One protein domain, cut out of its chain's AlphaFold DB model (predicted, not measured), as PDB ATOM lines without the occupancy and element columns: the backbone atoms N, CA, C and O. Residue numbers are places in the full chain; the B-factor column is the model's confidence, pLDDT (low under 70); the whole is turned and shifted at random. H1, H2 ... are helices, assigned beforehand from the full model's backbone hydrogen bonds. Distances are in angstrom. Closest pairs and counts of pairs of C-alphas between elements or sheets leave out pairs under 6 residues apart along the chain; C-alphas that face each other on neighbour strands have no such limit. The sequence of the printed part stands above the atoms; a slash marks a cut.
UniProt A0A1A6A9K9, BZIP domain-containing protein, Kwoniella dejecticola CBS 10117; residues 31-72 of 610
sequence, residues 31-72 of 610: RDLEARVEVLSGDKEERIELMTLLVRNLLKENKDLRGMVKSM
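What this domain is: This is residues 31 to 72 of the 610 residues of the protein "BZIP domain-containing protein" of Kwoniella dejecticola CBS 10117 (UniProt A0A1A6A9K9). One long helix, H2, and a much shorter one, H1, meet near their ends as an open V with unequal arms, joined at the corner by residues 42 and 43. Most of H2, residues 52 to 72, stands free, as do residues 31 to 37 of H1. The printed part has 42 residues, with two named helices in the order H1, H2 and no named strand: all helix. It is flat, spanning 41 by 23 by 6 A, and only just extended, close to loose, with a radius of gyration of the C-alphas of 14.1 A.

Where its parts are: H2, residues 44 to 72, measures 41.3 A from C-alpha 44 at (4.875, -51.337, -33.055) to C-alpha 72 at (-22.217, -44.390, -2.709). H1, residues 31 to 41, measures 15.1 A and begins with C-alpha 31 at (5.404, -34.390, -18.282).

How they stand to each other: H2, with residues 47 to 50 alone, only just touches H1, with 3 pairs of C-alphas within 8 A. The closest C-alphas, of Val 39 and Arg 47, are 6.8 A apart. The two form a helical hairpin at a steep tilt of 45 degrees, opposite ways. In H1 and H2 every O i to N i+4 pair is within hydrogen-bond range.

The domain as a whole: The C-alphas farthest apart, of Asp 43 and Met 72, are 42.2 A apart. The printed part has no cut, and the link from H1 to H2 is tight. Mean pLDDT of the printed part is 72.8, with 12 residues under 70, among them residues 38 to 42.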
ATOM      1  N   ARG A  31       5.591 -32.950 -18.542       75.44
ATOM      2  CA  ARG A  31       5.404 -34.390 -18.282       75.44
ATOM      3  C   ARG A  31       4.437 -35.026 -19.287       75.44
ATOM      4  O   ARG A  31       4.697 -36.121 -19.767       75.44
ATOM      5  N   ASP A  32       3.353 -34.334 -19.632       67.25
ATOM      6  CA  ASP A  32       2.352 -34.793 -20.600       67.25
ATOM      7  C   ASP A  32       2.938 -34.923 -22.012       67.25
ATOM      8  O   ASP A  32       2.630 -35.877 -22.728       67.25
ATOM      9  N   LEU A  33       3.795 -33.981 -22.419       74.50
ATOM     10  CA  LEU A  33       4.523 -34.058 -23.686       74.50
ATOM     11  C   LEU A  33       5.580 -35.166 -23.670       74.50
ATOM     12  O   LEU A  33       5.652 -35.925 -24.630       74.50
ATOM     13  N   GLU A  34       6.360 -35.290 -22.594       73.69
ATOM     14  CA  GLU A  34       7.346 -36.364 -22.414       73.69
ATOM     15  C   GLU A  34       6.667 -37.742 -22.482       73.69
ATOM     16  O   GLU A  34       7.099 -38.603 -23.245       73.69
ATOM     17  N   ALA A  35       5.537 -37.918 -21.788       65.38
ATOM     18  CA  ALA A  35       4.717 -39.125 -21.841       65.38
ATOM     19  C   ALA A  35       4.217 -39.431 -23.262       65.38
ATOM     20  O   ALA A  35       4.346 -40.559 -23.731       65.38
ATOM     21  N   ARG A  36       3.667 -38.434 -23.971       67.62
ATOM     22  CA  ARG A  36       3.141 -38.611 -25.338       67.62
ATOM     23  C   ARG A  36       4.242 -38.930 -26.349       67.62
ATOM     24  O   ARG A  36       4.034 -39.790 -27.199       67.62
ATOM     25  N   VAL A  37       5.397 -38.268 -26.262       71.69
ATOM     26  CA  VAL A  37       6.550 -38.532 -27.140       71.69
ATOM     27  C   VAL A  37       7.075 -39.947 -26.918       71.69
ATOM     28  O   VAL A  37       7.235 -40.685 -27.885       71.69
ATOM     29  N   GLU A  38       7.269 -40.354 -25.664       65.94
ATOM     30  CA  GLU A  38       7.758 -41.689 -25.313       65.94
ATOM     31  C   GLU A  38       6.784 -42.789 -25.799       65.94
ATOM     32  O   GLU A  38       7.203 -43.701 -26.513       65.94
ATOM     33  N   VAL A  39       5.475 -42.646 -25.529       63.16
ATOM     34  CA  VAL A  39       4.402 -43.563 -25.991       63.16
ATOM     35  C   VAL A  39       4.368 -43.703 -27.519       63.16
ATOM     36  O   VAL A  39       4.115 -44.794 -28.030       63.16
ATOM     37  N   LEU A  40       4.618 -42.622 -28.263       65.50
ATOM     38  CA  LEU A  40       4.647 -42.639 -29.730       65.50
ATOM     39  C   LEU A  40       5.987 -43.136 -30.307       65.50
ATOM     40  O   LEU A  40       6.024 -43.532 -31.472       65.50
ATOM     41  N   SER A  41       7.064 -43.128 -29.513       68.62
ATOM     42  CA  SER A  41       8.425 -43.495 -29.939       68.62
ATOM     43  C   SER A  41       8.749 -44.991 -29.869       68.62
ATOM     44  O   SER A  41       9.629 -45.437 -30.600       68.62
ATOM     45  N   GLY A  42       8.052 -45.755 -29.018       65.31
ATOM     46  CA  GLY A  42       8.264 -47.201 -28.879       65.31
ATOM     47  C   GLY A  42       7.891 -47.980 -30.143       65.31
ATOM     48  O   GLY A  42       7.128 -47.492 -30.982       65.31
ATOM     49  N   ASP A  43       8.407 -49.201 -30.280       70.38
ATOM     50  CA  ASP A  43       8.168 -50.049 -31.458       70.38
ATOM     51  C   ASP A  43       6.698 -50.488 -31.592       70.38
ATOM     52  O   ASP A  43       5.916 -50.400 -30.645       70.38
ATOM     53  N   LYS A  44       6.285 -50.973 -32.775       70.88
ATOM     54  CA  LYS A  44       4.875 -51.337 -33.055       70.88
ATOM     55  C   LYS A  44       4.283 -52.259 -31.976       70.88
ATOM     56  O   LYS A  44       3.206 -51.964 -31.461       70.88
ATOM     57  N   GLU A  45       5.002 -53.315 -31.613       73.19
ATOM     58  CA  GLU A  45       4.605 -54.269 -30.571       73.19
ATOM     59  C   GLU A  45       4.578 -53.638 -29.174       73.19
ATOM     60  O   GLU A  45       3.636 -53.875 -28.423       73.19
ATOM     61  N   GLU A  46       5.536 -52.767 -28.840       69.62
ATOM     62  CA  GLU A  46       5.535 -52.047 -27.558       69.62
ATOM     63  C   GLU A  46       4.331 -51.105 -27.448       69.62
ATOM     64  O   GLU A  46       3.708 -51.018 -26.392       69.62
ATOM     65  N   ARG A  47       3.948 -50.439 -28.545       67.94
ATOM     66  CA  ARG A  47       2.741 -49.599 -28.594       67.94
ATOM     67  C   ARG A  47       1.466 -50.430 -28.451       67.94
ATOM     68  O   ARG A  47       0.542 -49.978 -27.783       67.94
ATOM     69  N   ILE A  48       1.413 -51.640 -29.016       76.31
ATOM     70  CA  ILE A  48       0.279 -52.569 -28.852       76.31
ATOM     71  C   ILE A  48       0.195 -53.082 -27.405       76.31
ATOM     72  O   ILE A  48      -0.889 -53.061 -26.817       76.31
ATOM     73  N   GLU A  49       1.315 -53.474 -26.793       74.81
ATOM     74  CA  GLU A  49       1.374 -53.888 -25.384       74.81
ATOM     75  C   GLU A  49       0.934 -52.745 -24.451       74.81
ATOM     76  O   GLU A  49       0.068 -52.938 -23.592       74.81
ATOM     77  N   LEU A  50       1.452 -51.534 -24.676       71.25
ATOM     78  CA  LEU A  50       1.122 -50.319 -23.926       71.25
ATOM     79  C   LEU A  50      -0.355 -49.937 -24.085       71.25
ATOM     80  O   LEU A  50      -1.028 -49.714 -23.081       71.25
ATOM     81  N   MET A  51      -0.895 -49.923 -25.309       72.81
ATOM     82  CA  MET A  51      -2.326 -49.691 -25.553       72.81
ATOM     83  C   MET A  51      -3.195 -50.741 -24.853       72.81
ATOM     84  O   MET A  51      -4.193 -50.389 -24.226       72.81
ATOM     85  N   THR A  52      -2.800 -52.015 -24.885       77.38
ATOM     86  CA  THR A  52      -3.541 -53.097 -24.221       77.38
ATOM     87  C   THR A  52      -3.494 -52.957 -22.694       77.38
ATOM     88  O   THR A  52      -4.508 -53.151 -22.019       77.38
ATOM     89  N   LEU A  53      -2.346 -52.574 -22.127       76.19
ATOM     90  CA  LEU A  53      -2.196 -52.283 -20.699       76.19
ATOM     91  C   LEU A  53      -3.004 -51.045 -20.281       76.19
ATOM     92  O   LEU A  53      -3.660 -51.070 -19.240       76.19
ATOM     93  N   LEU A  54      -3.019 -49.996 -21.105       72.69
ATOM     94  CA  LEU A  54      -3.827 -48.797 -20.893       72.69
ATOM     95  C   LEU A  54      -5.326 -49.122 -20.918       72.69
ATOM     96  O   LEU A  54      -6.039 -48.727 -20.003       72.69
ATOM     97  N   VAL A  55      -5.800 -49.909 -21.889       76.81
ATOM     98  CA  VAL A  55      -7.197 -50.380 -21.936       76.81
ATOM     99  C   VAL A  55      -7.538 -51.215 -20.698       76.81
ATOM    100  O   VAL A  55      -8.570 -50.974 -20.074       76.81
ATOM    101  N   ARG A  56      -6.665 -52.138 -20.267       78.50
ATOM    102  CA  ARG A  56      -6.856 -52.909 -19.020       78.50
ATOM    103  C   ARG A  56      -6.929 -52.000 -17.784       78.50
ATOM    104  O   ARG A  56      -7.805 -52.197 -16.943       78.50
ATOM    105  N   ASN A  57      -6.075 -50.980 -17.697       77.44
ATOM    106  CA  ASN A  57      -6.078 -50.016 -16.595       77.44
ATOM    107  C   ASN A  57      -7.323 -49.114 -16.609       77.44
ATOM    108  O   ASN A  57      -7.935 -48.935 -15.561       77.44
ATOM    109  N   LEU A  58      -7.760 -48.625 -17.772       78.19
ATOM    110  CA  LEU A  58      -8.987 -47.830 -17.926       78.19
ATOM    111  C   LEU A  58     -10.254 -48.651 -17.649       78.19
ATOM    112  O   LEU A  58     -11.218 -48.124 -17.092       78.19
ATOM    113  N   LEU A  59     -10.265 -49.944 -17.992       76.50
ATOM    114  CA  LEU A  59     -11.343 -50.871 -17.631       76.50
ATOM    115  C   LEU A  59     -11.364 -51.158 -16.124       76.50
ATOM    116  O   LEU A  59     -12.448 -51.193 -15.539       76.50
ATOM    117  N   LYS A  60     -10.196 -51.303 -15.479       79.56
ATOM    118  CA  LYS A  60     -10.098 -51.396 -14.014       79.56
ATOM    119  C   LYS A  60     -10.597 -50.111 -13.352       79.56
ATOM    120  O   LYS A  60     -11.468 -50.179 -12.498       79.56
ATOM    121  N   GLU A  61     -10.127 -48.949 -13.792       75.38
ATOM    122  CA  GLU A  61     -10.552 -47.642 -13.284       75.38
ATOM    123  C   GLU A  61     -12.065 -47.432 -13.468       75.38
ATOM    124  O   GLU A  61     -12.749 -47.020 -12.538       75.38
ATOM    125  N   ASN A  62     -12.640 -47.852 -14.601       79.06
ATOM    126  CA  ASN A  62     -14.093 -47.891 -14.786       79.06
ATOM    127  C   ASN A  62     -14.803 -48.874 -13.836       79.06
ATOM    128  O   ASN A  62     -15.891 -48.559 -13.353       79.06
ATOM    129  N   LYS A  63     -14.235 -50.057 -13.563       80.25
ATOM    130  CA  LYS A  63     -14.774 -51.039 -12.598       80.25
ATOM    131  C   LYS A  63     -14.756 -50.462 -11.177       80.25
ATOM    132  O   LYS A  63     -15.762 -50.564 -10.478       80.25
ATOM    133  N   ASP A  64     -13.674 -49.788 -10.802       74.62
ATOM    134  CA  ASP A  64     -13.462 -49.179  -9.488       74.62
ATOM    135  C   ASP A  64     -14.347 -47.929  -9.296       74.62
ATOM    136  O   ASP A  64     -14.998 -47.796  -8.261       74.62
ATOM    137  N   LEU A  65     -14.497 -47.070 -10.315       79.50
ATOM    138  CA  LEU A  65     -15.436 -45.935 -10.321       79.50
ATOM    139  C   LEU A  65     -16.904 -46.393 -10.276       79.50
ATOM    140  O   LEU A  65     -17.703 -45.841  -9.520       79.50
ATOM    141  N   ARG A  66     -17.279 -47.440 -11.025       79.50
ATOM    142  CA  ARG A  66     -18.622 -48.050 -10.932       79.50
ATOM    143  C   ARG A  66     -18.853 -48.686  -9.561       79.50
ATOM    144  O   ARG A  66     -19.960 -48.593  -9.031       79.50
ATOM    145  N   GLY A  67     -17.817 -49.282  -8.969       74.00
ATOM    146  CA  GLY A  67     -17.805 -49.737  -7.580       74.00
ATOM    147  C   GLY A  67     -18.063 -48.584  -6.611       74.00
ATOM    148  O   GLY A  67     -18.982 -48.669  -5.802       74.00
ATOM    149  N   MET A  68     -17.338 -47.473  -6.761       72.62
ATOM    150  CA  MET A  68     -17.498 -46.256  -5.962       72.62
ATOM    151  C   MET A  68     -18.925 -45.702  -6.044       72.62
ATOM    152  O   MET A  68     -19.555 -45.511  -5.007       72.62
ATOM    153  N   VAL A  69     -19.481 -45.541  -7.251       76.12
ATOM    154  CA  VAL A  69     -20.869 -45.089  -7.457       76.12
ATOM    155  C   VAL A  69     -21.879 -46.059  -6.830       76.12
ATOM    156  O   VAL A  69     -22.798 -45.624  -6.138       76.12
ATOM    157  N   LYS A  70     -21.694 -47.378  -6.987       72.75
ATOM    158  CA  LYS A  70     -22.572 -48.396  -6.381       72.75
ATOM    159  C   LYS A  70     -22.491 -48.400  -4.847       72.75
ATOM    160  O   LYS A  70     -23.515 -48.535  -4.179       72.75
ATOM    161  N   SER A  71     -21.305 -48.203  -4.277       65.81
ATOM    162  CA  SER A  71     -21.098 -48.076  -2.831       65.81
ATOM    163  C   SER A  71     -21.594 -46.740  -2.276       65.81
ATOM    164  O   SER A  71     -22.060 -46.708  -1.141       65.81
ATOM    165  N   MET A  72     -21.566 -45.657  -3.057       64.31
ATOM    166  CA  MET A  72     -22.217 -44.390  -2.709       64.31
ATOM    167  C   MET A  72     -23.744 -44.530  -2.715       64.31
ATOM    168  O   MET A  72     -24.383 -44.094  -1.763       64.31
TER     169      MET A  72